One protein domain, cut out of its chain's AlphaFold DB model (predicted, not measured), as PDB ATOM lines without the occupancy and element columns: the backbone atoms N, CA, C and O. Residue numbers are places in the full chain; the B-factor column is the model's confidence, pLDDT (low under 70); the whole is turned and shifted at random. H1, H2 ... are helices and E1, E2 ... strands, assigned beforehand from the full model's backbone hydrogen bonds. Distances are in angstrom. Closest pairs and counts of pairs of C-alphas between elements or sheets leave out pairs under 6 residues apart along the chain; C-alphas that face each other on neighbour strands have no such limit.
ATOM      1  N   SER A  39     182.155 251.141 236.403       56.62
ATOM      2  CA  SER A  39     181.990 250.377 235.164       56.62
ATOM      3  C   SER A  39     181.709 248.888 235.368       56.62
ATOM      4  O   SER A  39     181.194 248.264 234.445       56.62
ATOM      5  N   THR A  40     181.937 248.314 236.556       58.59
ATOM      6  CA  THR A  40     181.544 246.918 236.817       58.59
ATOM      7  C   THR A  40     180.318 246.883 237.730       58.59
ATOM      8  O   THR A  40     180.449 247.206 238.914       58.59
ATOM      9  N   PRO A  41     179.118 246.522 237.233       64.31
ATOM     10  CA  PRO A  41     177.970 246.304 238.105       64.31
ATOM     11  C   PRO A  41     178.332 245.264 239.179       64.31
ATOM     12  O   PRO A  41     179.083 244.326 238.882       64.31
ATOM     13  N   PRO A  42     177.840 245.416 240.425       65.69
ATOM     14  CA  PRO A  42     178.074 244.427 241.464       65.69
ATOM     15  C   PRO A  42     177.523 243.095 240.967       65.69
ATOM     16  O   PRO A  42     176.321 242.934 240.766       65.69
ATOM     17  N   LEU A  43     178.421 242.152 240.703       65.25
ATOM     18  CA  LEU A  43     178.007 240.835 240.254       65.25
ATOM     19  C   LEU A  43     177.257 240.158 241.404       65.25
ATOM     20  O   LEU A  43     177.710 240.266 242.549       65.25
ATOM     21  N   PRO A  44     176.128 239.481 241.132       70.75
ATOM     22  CA  PRO A  44     175.389 238.780 242.168       70.75
ATOM     23  C   PRO A  44     176.330 237.803 242.875       70.75
ATOM     24  O   PRO A  44     176.936 236.921 242.259       70.75
ATOM     25  N   VAL A  45     176.507 238.011 244.179       76.25
ATOM     26  CA  VAL A  45     177.370 237.172 245.006       76.25
ATOM     27  C   VAL A  45     176.496 236.070 245.583       76.25
ATOM     28  O   VAL A  45     175.935 236.210 246.666       76.25
ATOM     29  N   SER A  46     176.338 234.972 244.845       83.50
ATOM     30  CA  SER A  46     175.794 233.752 245.441       83.50
ATOM     31  C   SER A  46     176.753 233.264 246.537       83.50
ATOM     32  O   SER A  46     177.975 233.325 246.321       83.50
ATOM     33  N   PRO A  47     176.238 232.805 247.694       86.50
ATOM     34  CA  PRO A  47     177.050 232.131 248.699       86.50
ATOM     35  C   PRO A  47     177.856 231.004 248.053       86.50
ATOM     36  O   PRO A  47     177.356 230.328 247.153       86.50
ATOM     37  N   LEU A  48     179.103 230.828 248.491       85.94
ATOM     38  CA  LEU A  48     179.918 229.707 248.029       85.94
ATOM     39  C   LEU A  48     179.349 228.409 248.586       85.94
ATOM     40  O   LEU A  48     178.961 228.358 249.753       85.94
ATOM     41  N   ARG A  49     179.324 227.371 247.755       91.44
ATOM     42  CA  ARG A  49     179.005 226.013 248.200       91.44
ATOM     43  C   ARG A  49     180.200 225.424 248.947       91.44
ATOM     44  O   ARG A  49     181.342 225.770 248.646       91.44
ATOM     45  N   ASP A  50     179.958 224.494 249.862       91.94
ATOM     46  CA  ASP A  50     181.024 223.868 250.660       91.94
ATOM     47  C   ASP A  50     182.100 223.198 249.785       91.94
ATOM     48  O   ASP A  50     183.294 223.319 250.054       91.94
ATOM     49  N   GLU A  51     181.691 222.581 248.673       90.12
ATOM     50  CA  GLU A  51     182.595 221.996 247.670       90.12
ATOM     51  C   GLU A  51     183.520 223.042 247.031       90.12
ATOM     52  O   GLU A  51     184.702 222.795 246.794       90.12
ATOM     53  N   GLU A  52     182.990 224.238 246.766       86.75
ATOM     54  CA  GLU A  52     183.759 225.343 246.197       86.75
ATOM     55  C   GLU A  52     184.749 225.875 247.228       86.75
ATOM     56  O   GLU A  52     185.888 226.174 246.880       86.75
ATOM     57  N   ILE A  53     184.351 225.946 248.500       88.12
ATOM     58  CA  ILE A  53     185.239 226.346 249.594       88.12
ATOM     59  C   ILE A  53     186.408 225.362 249.712       88.12
ATOM     60  O   ILE A  53     187.558 225.804 249.733       88.12
ATOM     61  N   ALA A  54     186.140 224.053 249.727       90.19
ATOM     62  CA  ALA A  54     187.179 223.025 249.772       90.19
ATOM     63  C   ALA A  54     188.146 223.145 248.580       90.19
ATOM     64  O   ALA A  54     189.357 223.249 248.770       90.19
ATOM     65  N   ALA A  55     187.610 223.277 247.362       87.50
ATOM     66  CA  ALA A  55     188.422 223.450 246.161       87.50
ATOM     67  C   ALA A  55     189.286 224.727 246.199       87.50
ATOM     68  O   ALA A  55     190.404 224.741 245.679       87.50
ATOM     69  N   LEU A  56     188.800 225.815 246.806       87.31
ATOM     70  CA  LEU A  56     189.587 227.038 246.977       87.31
ATOM     71  C   LEU A  56     190.745 226.840 247.961       87.31
ATOM     72  O   LEU A  56     191.830 227.376 247.725       87.31
ATOM     73  N   PHE A  57     190.545 226.069 249.033       90.06
ATOM     74  CA  PHE A  57     191.624 225.719 249.957       90.06
ATOM     75  C   PHE A  57     192.695 224.867 249.276       90.06
ATOM     76  O   PHE A  57     193.872 225.220 249.366       90.06
ATOM     77  N   ASP A  58     192.300 223.840 248.525       90.88
ATOM     78  CA  ASP A  58     193.241 222.984 247.793       90.88
ATOM     79  C   ASP A  58     194.079 223.798 246.800       90.88
ATOM     80  O   ASP A  58     195.307 223.693 246.758       90.88
ATOM     81  N   ARG A  59     193.445 224.705 246.047       88.12
ATOM     82  CA  ARG A  59     194.168 225.594 245.124       88.12
ATOM     83  C   ARG A  59     195.082 226.573 245.846       88.12
ATOM     84  O   ARG A  59     196.196 226.821 245.387       88.12
ATOM     85  N   SER A  60     194.636 227.127 246.970       88.06
ATOM     86  CA  SER A  60     195.468 228.000 247.799       88.06
ATOM     87  C   SER A  60     196.700 227.254 248.322       88.06
ATOM     88  O   SER A  60     197.784 227.836 248.388       88.06
ATOM     89  N   GLU A  61     196.565 225.974 248.659       89.38
ATOM     90  CA  GLU A  61     197.673 225.123 249.082       89.38
ATOM     91  C   GLU A  61     198.625 224.798 247.921       89.38
ATOM     92  O   GLU A  61     199.841 224.891 248.081       89.38
ATOM     93  N   MET A  62     198.108 224.532 246.719       87.25
ATOM     94  CA  MET A  62     198.942 224.359 245.521       87.25
ATOM     95  C   MET A  62     199.769 225.614 245.209       87.25
ATOM     96  O   MET A  62     200.978 225.529 244.992       87.25
ATOM     97  N   VAL A  63     199.145 226.797 245.234       85.12
ATOM     98  CA  VAL A  63     199.838 228.081 245.019       85.12
ATOM     99  C   VAL A  63     200.914 228.305 246.082       85.12
ATOM    100  O   VAL A  63     202.025 228.742 245.762       85.12
ATOM    101  N   ARG A  64     200.614 227.959 247.340       86.06
ATOM    102  CA  ARG A  64     201.562 228.012 248.457       86.06
ATOM    103  C   ARG A  64     202.776 227.124 248.201       86.06
ATOM    104  O   ARG A  64     203.907 227.590 248.322       86.06
ATOM    105  N   GLN A  65     202.548 225.864 247.839       87.81
ATOM    106  CA  GLN A  65     203.609 224.903 247.546       87.81
ATOM    107  C   GLN A  65     204.420 225.287 246.306       87.81
ATOM    108  O   GLN A  65     205.603 224.981 246.249       87.81
ATOM    109  N   ALA A  66     203.837 225.977 245.326       86.12
ATOM    110  CA  ALA A  66     204.574 226.446 244.156       86.12
ATOM    111  C   ALA A  66     205.425 227.695 244.454       86.12
ATOM    112  O   ALA A  66     206.558 227.798 243.993       86.12
ATOM    113  N   SER A  67     204.893 228.637 245.242       81.50
ATOM    114  CA  SER A  67     205.443 230.001 245.331       81.50
ATOM    115  C   SER A  67     206.168 230.312 246.645       81.50
ATOM    116  O   SER A  67     206.934 231.269 246.705       81.50
ATOM    117  N   LEU A  68     205.918 229.542 247.711       83.00
ATOM    118  CA  LEU A  68     206.348 229.846 249.086       83.00
ATOM    119  C   LEU A  68     207.055 228.657 249.770       83.00
ATOM    120  O   LEU A  68     207.002 228.527 250.992       83.00
ATOM    121  N   GLN A  69     207.737 227.791 249.009       82.88
ATOM    122  CA  GLN A  69     208.344 226.536 249.505       82.88
ATOM    123  C   GLN A  69     209.271 226.689 250.719       82.88
ATOM    124  O   GLN A  69     209.449 225.742 251.478       82.88
ATOM    125  N   ARG A  70     209.876 227.866 250.904       84.31
ATOM    126  CA  ARG A  70     210.879 228.122 251.947       84.31
ATOM    127  C   ARG A  70     210.378 229.002 253.090       84.31
ATOM    128  O   ARG A  70     211.164 229.354 253.962       84.31
ATOM    129  N   THR A  71     209.095 229.355 253.096       81.38
ATOM    130  CA  THR A  71     208.563 230.335 254.044       81.38
ATOM    131  C   THR A  71     207.623 229.679 255.047       81.38
ATOM    132  O   THR A  71     206.605 229.091 254.685       81.38
ATOM    133  N   THR A  72     207.938 229.817 256.336       83.94
ATOM    134  CA  THR A  72     207.069 229.349 257.422       83.94
ATOM    135  C   THR A  72     205.846 230.251 257.530       83.94
ATOM    136  O   THR A  72     205.954 231.432 257.882       83.94
ATOM    137  N   LEU A  73     204.674 229.693 257.239       83.00
ATOM    138  CA  LEU A  73     203.409 230.412 257.317       83.00
ATOM    139  C   LEU A  73     202.799 230.327 258.707       83.00
ATOM    140  O   LEU A  73     202.903 229.315 259.397       83.00
ATOM    141  N   THR A  74     202.147 231.415 259.099       84.62
ATOM    142  CA  THR A  74     201.389 231.511 260.349       84.62
ATOM    143  C   THR A  74     199.902 231.339 260.089       84.62
ATOM    144  O   THR A  74     199.211 230.675 260.855       84.62
ATOM    145  N   SER A  75     199.396 231.948 259.017       84.38
ATOM    146  CA  SER A  75     197.985 231.877 258.662       84.38
ATOM    147  C   SER A  75     197.772 232.083 257.168       84.38
ATOM    148  O   SER A  75     198.599 232.678 256.469       84.38
ATOM    149  N   ILE A  76     196.635 231.582 256.695       84.81
ATOM    150  CA  ILE A  76     196.134 231.757 255.336       84.81
ATOM    151  C   ILE A  76     194.706 232.276 255.459       84.81
ATOM    152  O   ILE A  76     193.921 231.768 256.259       84.81
ATOM    153  N   LYS A  77     194.362 233.299 254.681       86.19
ATOM    154  CA  LYS A  77     192.994 233.812 254.574       86.19
ATOM    155  C   LYS A  77     192.613 233.765 253.120       86.19
ATOM    156  O   LYS A  77     193.208 234.462 252.306       86.19
ATOM    157  N   VAL A  78     191.592 232.985 252.830       84.88
ATOM    158  CA  VAL A  78     190.954 232.977 251.524       84.88
ATOM    159  C   VAL A  78     189.754 233.913 251.598       84.88
ATOM    160  O   VAL A  78     188.975 233.863 252.551       84.88
ATOM    161  N   ARG A  79     189.626 234.824 250.637       82.50
ATOM    162  CA  ARG A  79     188.459 235.702 250.511       82.50
ATOM    163  C   ARG A  79     188.054 235.842 249.053       82.50
ATOM    164  O   ARG A  79     188.880 235.724 248.158       82.50
ATOM    165  N   ARG A  80     186.784 236.152 248.820       79.88
ATOM    166  CA  ARG A  80     186.271 236.523 247.502       79.88
ATOM    167  C   ARG A  80     186.133 238.043 247.432       79.88
ATOM    168  O   ARG A  80     185.468 238.627 248.286       79.88
ATOM    169  N   VAL A  81     186.753 238.674 246.437       74.88
ATOM    170  CA  VAL A  81     186.639 240.113 246.151       74.88
ATOM    171  C   VAL A  81     186.104 240.264 244.728       74.88
ATOM    172  O   VAL A  81     186.814 240.065 243.744       74.88
ATOM    173  N   GLY A  82     184.803 240.532 244.609       76.38
ATOM    174  CA  GLY A  82     184.114 240.494 243.318       76.38
ATOM    175  C   GLY A  82     184.140 239.089 242.700       76.38
ATOM    176  O   GLY A  82     183.530 238.155 243.228       76.38
ATOM    177  N   GLN A  83     184.835 238.938 241.570       72.69
ATOM    178  CA  GLN A  83     185.005 237.657 240.861       72.69
ATOM    179  C   GLN A  83     186.345 236.979 241.119       72.69
ATOM    180  O   GLN A  83     186.559 235.859 240.656       72.69
ATOM    181  N   VAL A  84     187.240 237.653 241.836       72.75
ATOM    182  CA  VAL A  84     188.559 237.116 242.131       72.75
ATOM    183  C   VAL A  84     188.518 236.454 243.495       72.75
ATOM    184  O   VAL A  84     187.988 236.996 244.471       72.75
ATOM    185  N   TYR A  85     189.054 235.244 243.542       81.69
ATOM    186  CA  TYR A  85     189.327 234.551 244.785       81.69
ATOM    187  C   TYR A  85     190.768 234.818 245.148       81.69
ATOM    188  O   TYR A  85     191.648 234.487 244.367       81.69
ATOM    189  N   GLU A  86     190.975 235.412 246.311       80.31
ATOM    190  CA  GLU A  86     192.265 235.860 246.803       80.31
ATOM    191  C   GLU A  86     192.688 234.989 247.985       80.31
ATOM    192  O   GLU A  86     191.954 234.887 248.973       80.31
ATOM    193  N   SER A  87     193.885 234.406 247.930       79.19
ATOM    194  CA  SER A  87     194.578 233.904 249.118       79.19
ATOM    195  C   SER A  87     195.549 234.965 249.629       79.19
ATOM    196  O   SER A  87     196.293 235.547 248.854       79.19
ATOM    197  N   ILE A  88     195.526 235.238 250.935       80.06
ATOM    198  CA  ILE A  88     196.497 236.085 251.633       80.06
ATOM    199  C   ILE A  88     197.289 235.186 252.573       80.06
ATOM    200  O   ILE A  88     196.711 234.526 253.439       80.06
ATOM    201  N   TYR A  89     198.607 235.185 252.413       79.44
ATOM    202  CA  TYR A  89     199.525 234.408 253.237       79.44
ATOM    203  C   TYR A  89     200.215 235.325 254.247       79.44
ATOM    204  O   TYR A  89     200.774 236.350 253.867       79.44
ATOM    205  N   TRP A  90     200.202 234.957 255.528       78.50
ATOM    206  CA  TRP A  90     201.028 235.611 256.545       78.50
ATOM    207  C   TRP A  90     202.196 234.711 256.906       78.50
ATOM    208  O   TRP A  90     202.017 233.546 257.263       78.50
ATOM    209  N   THR A  91     203.396 235.271 256.854       80.56
ATOM    210  CA  THR A  91     204.651 234.580 257.149       80.56
ATOM    211  C   THR A  91     205.098 234.912 258.579       80.56
ATOM    212  O   THR A  91     204.668 235.917 259.150       80.56
ATOM    213  N   LYS A  92     205.936 234.067 259.195       72.06
ATOM    214  CA  LYS A  92     206.617 234.393 260.469       72.06
ATOM    215  C   LYS A  92     207.809 235.347 260.295       72.06
ATOM    216  O   LYS A  92     208.494 235.650 261.269       72.06
ATOM    217  N   GLU A  93     208.086 235.792 259.073       70.44
ATOM    218  CA  GLU A  93     209.198 236.698 258.789       70.44
ATOM    219  C   GLU A  93     208.909 238.119 259.311       70.44
ATOM    220  O   GLU A  93     207.781 238.464 259.665       70.44
ATOM    221  N   ALA A  94     209.941 238.965 259.365       56.12
ATOM    222  CA  ALA A  94     209.889 240.280 260.012       56.12
ATOM    223  C   ALA A  94     208.853 241.259 259.411       56.12
ATOM    224  O   ALA A  94     208.482 242.245 260.061       56.12
ATOM    225  N   LEU A  95     208.373 241.003 258.187       60.78
ATOM    226  CA  LEU A  95     207.378 241.816 257.492       60.78
ATOM    227  C   LEU A  95     206.327 240.914 256.818       60.78
ATOM    228  O   LEU A  95     206.614 240.329 255.775       60.78
ATOM    229  N   PRO A  96     205.101 240.810 257.363       59.97
ATOM    230  CA  PRO A  96     204.039 240.047 256.720       59.97
ATOM    231  C   PRO A  96     203.610 240.744 255.423       59.97
ATOM    232  O   PRO A  96     202.957 241.791 255.450       59.97
ATOM    233  N   PHE A  97     203.960 240.163 254.279       63.56
ATOM    234  CA  PHE A  97     203.487 240.622 252.978       63.56
ATOM    235  C   PHE A  97     202.304 239.764 252.519       63.56
ATOM    236  O   PHE A  97     202.361 238.541 252.549       63.56
ATOM    237  N   ALA A  98     201.220 240.412 252.095       66.56
ATOM    238  CA  ALA A  98     200.127 239.754 251.404       66.56
ATOM    239  C   ALA A  98     200.491 239.675 249.922       66.56
ATOM    240  O   ALA A  98     200.626 240.712 249.273       66.56
ATOM    241  N   ARG A  99     200.650 238.462 249.395       71.50
ATOM    242  CA  ARG A  99     200.506 238.225 247.955       71.50
ATOM    243  C   ARG A  99     199.083 237.797 247.702       71.50
ATOM    244  O   ARG A  99     198.550 237.046 248.510       71.50
ATOM    245  N   VAL A 100     198.503 238.293 246.623       74.19
ATOM    246  CA  VAL A 100     197.145 237.976 246.205       74.19
ATOM    247  C   VAL A 100     197.261 237.141 244.945       74.19
ATOM    248  O   VAL A 100     197.890 237.575 243.989       74.19
ATOM    249  N   TYR A 101     196.679 235.949 244.937       77.38
ATOM    250  CA  TYR A 101     196.634 235.105 243.744       77.38
ATOM    251  C   TYR A 101     195.195 234.878 243.339       77.38
ATOM    252  O   TYR A 101     194.358 234.661 244.209       77.38
ATOM    253  N   ASP A 102     194.934 234.877 242.036       80.44
ATOM    254  CA  ASP A 102     193.659 234.443 241.484       80.44
ATOM    255  C   ASP A 102     193.635 232.916 241.489       80.44
ATOM    256  O   ASP A 102     194.328 232.265 240.707       80.44
ATOM    257  N   LEU A 103     192.811 232.327 242.355       77.75
ATOM    258  CA  LEU A 103     192.711 230.870 242.474       77.75
ATOM    259  C   LEU A 103     192.134 230.186 241.221       77.75
ATOM    260  O   LEU A 103     192.122 228.959 241.151       77.75
ATOM    261  N   ARG A 104     191.639 230.911 240.211       75.94
ATOM    262  CA  ARG A 104     191.254 230.315 238.918       75.94
ATOM    263  C   ARG A 104     192.448 230.117 237.999       75.94
ATOM    264  O   ARG A 104     192.505 229.105 237.310       75.94
ATOM    265  N   THR A 105     193.366 231.076 237.978       81.25
ATOM    266  CA  THR A 105     194.497 231.104 237.038       81.25
ATOM    267  C   THR A 105     195.828 230.737 237.688       81.25
ATOM    268  O   THR A 105     196.789 230.447 236.981       81.25
ATOM    269  N   GLY A 106     195.903 230.766 239.020       78.31
ATOM    270  CA  GLY A 106     197.133 230.595 239.790       78.31
ATOM    271  C   GLY A 106     198.113 231.764 239.656       78.31
ATOM    272  O   GLY A 106     199.231 231.675 240.160       78.31
ATOM    273  N   ARG A 107     197.734 232.850 238.970       84.00
ATOM    274  CA  ARG A 107     198.599 234.014 238.749       84.00
ATOM    275  C   ARG A 107     198.496 234.995 239.909       84.00
ATOM    276  O   ARG A 107     197.434 235.144 240.510       84.00
ATOM    277  N   GLU A 108     199.607 235.665 240.200       81.88
ATOM    278  CA  GLU A 108     199.619 236.786 241.135       81.88
ATOM    279  C   GLU A 108     198.812 237.946 240.543       81.88
ATOM    280  O   GLU A 108     198.895 238.253 239.352       81.88
ATOM    281  N   VAL A 109     197.994 238.553 241.389       80.69
ATOM    282  CA  VAL A 109     197.056 239.613 241.055       80.69
ATOM    283  C   VAL A 109     197.564 240.886 241.711       80.69
ATOM    284  O   VAL A 109     197.769 240.941 242.924       80.69
ATOM    285  N   THR A 110     197.753 241.928 240.911       78.50
ATOM    286  CA  THR A 110     198.110 243.259 241.405       78.50
ATOM    287  C   THR A 110     196.854 244.123 241.575       78.50
ATOM    288  O   THR A 110     195.826 243.842 240.942       78.50
ATOM    289  N   PRO A 111     196.893 245.194 242.389       72.00
ATOM    290  CA  PRO A 111     195.775 246.131 242.511       72.00
ATOM    291  C   PRO A 111     195.266 246.638 241.154       72.00
ATOM    292  O   PRO A 111     194.058 246.722 240.941       72.00
ATOM    293  N   GLU A 112     196.170 246.873 240.200       72.75
ATOM    294  CA  GLU A 112     195.840 247.311 238.841       72.75
ATOM    295  C   GLU A 112     195.035 246.256 238.076       72.75
ATOM    296  O   GLU A 112     194.075 246.593 237.388       72.75
ATOM    297  N   THR A 113     195.379 244.970 238.222       72.12
ATOM    298  CA  THR A 113     194.644 243.874 237.563       72.12
ATOM    299  C   THR A 113     193.248 243.646 238.145       72.12
ATOM    300  O   THR A 113     192.363 243.171 237.439       72.12
ATOM    301  N   LEU A 114     193.016 244.047 239.401       69.50
ATOM    302  CA  LEU A 114     191.686 244.057 240.030       69.50
ATOM    303  C   LEU A 114     190.859 245.287 239.643       69.50
ATOM    304  O   LEU A 114     189.741 245.460 240.129       69.50
ATOM    305  N   GLY A 115     191.428 246.168 238.817       69.25
ATOM    306  CA  GLY A 115     190.874 247.475 238.505       69.25
ATOM    307  C   GLY A 115     190.867 248.427 239.698       69.25
ATOM    308  O   GLY A 115     190.326 249.518 239.562       69.25
ATOM    309  N   LEU A 116     191.431 248.050 240.854       67.94
ATOM    310  CA  LEU A 116     191.403 248.879 242.057       67.94
ATOM    311  C   LEU A 116     192.041 250.238 241.770       67.94
ATOM    312  O   LEU A 116     192.989 250.373 240.995       67.94
ATOM    313  N   SER A 117     191.474 251.264 242.401       67.00
ATOM    314  CA  SER A 117     191.924 252.643 242.267       67.00
ATOM    315  C   SER A 117     193.438 252.764 242.481       67.00
ATOM    316  O   SER A 117     193.975 252.217 243.443       67.00
TER     317      SER A 117
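AT A GLANCE: This is residues 39 to 117 of the 182 residues of an uncharacterized protein of Sphingomonas sp. (UniProt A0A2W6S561). A two-stranded hairpin, E1 and E2, has one helix, H1, slanting across one of its faces, and a long unnamed stretch after E2 that folds back beside E2. That stretch is tied to E2 by a short pairing of residues 101 to 102 with residues 86 to 87. The 79 printed residues hold one named helix and two named strands, in the order H1, E1, E2, and the two strands make an antiparallel sheet. The class is mixed, helices and strands, with 35 residues in named elements, under half of those printed. The whole is compact, with a radius of gyration of the C-alphas of 13.4 A, and spans 39 by 32 by 18 A.

IN THESE COORDINATES: Begin at C-alpha 39, at (181.990, 250.377, 235.164); residues 39 to 49 lead to the helix. Find C-alpha 50 at (181.024, 223.868, 250.660), where H1 begins; it holds residues 50 to 67 and is 25.7 A long from first to last C-alpha. E1 holds residues 73 to 81 and is 22.4 A long. E2 holds residues 84 to 91, is 22.2 A long, and ends at C-alpha 91, at (204.651, 234.580, 257.149). From there, residues 92 to 117 hold no named element.

HOW THE PARTS SIT: Look first at the sheet, where E1 and E2 form a hairpin, antiparallel with 162 degrees between their N-to-C directions. The C-alphas of Val 78 and Ser 87 face each other at 4.4 A. Within hydrogen-bond range you will find N 79 and O 86, 2.9 A apart, and N 88 and O 77, 2.8 A apart. Now turn to H1: its closest C-alphas to E1 are those of Phe 57 and Val 78, 7.5 A apart. To E2 the closest are those of Ser 60 and Ser 87, 6.1 A apart. In H1 every O i to N i+4 pair is within hydrogen-bond range. Further along, residues 101 to 102 pair antiparallel with residues 86 to 87 of E2.

THE WHOLE: The two C-alphas farthest apart are those of Ser 39 and Arg 70, at 40.1 A, while the first and last printed C-alphas, of Ser 39 and Ser 117, are 12.4 A apart. The printed part has no cut. The links from H1 to E1, with 5 residues, and from E1 to E2, with 2 residues, are tight. In the B-factor column the mean pLDDT of the printed part is 78.6; this predicted model falls under 70 at residues 39 to 43, 94 to 98 and 114 to 117.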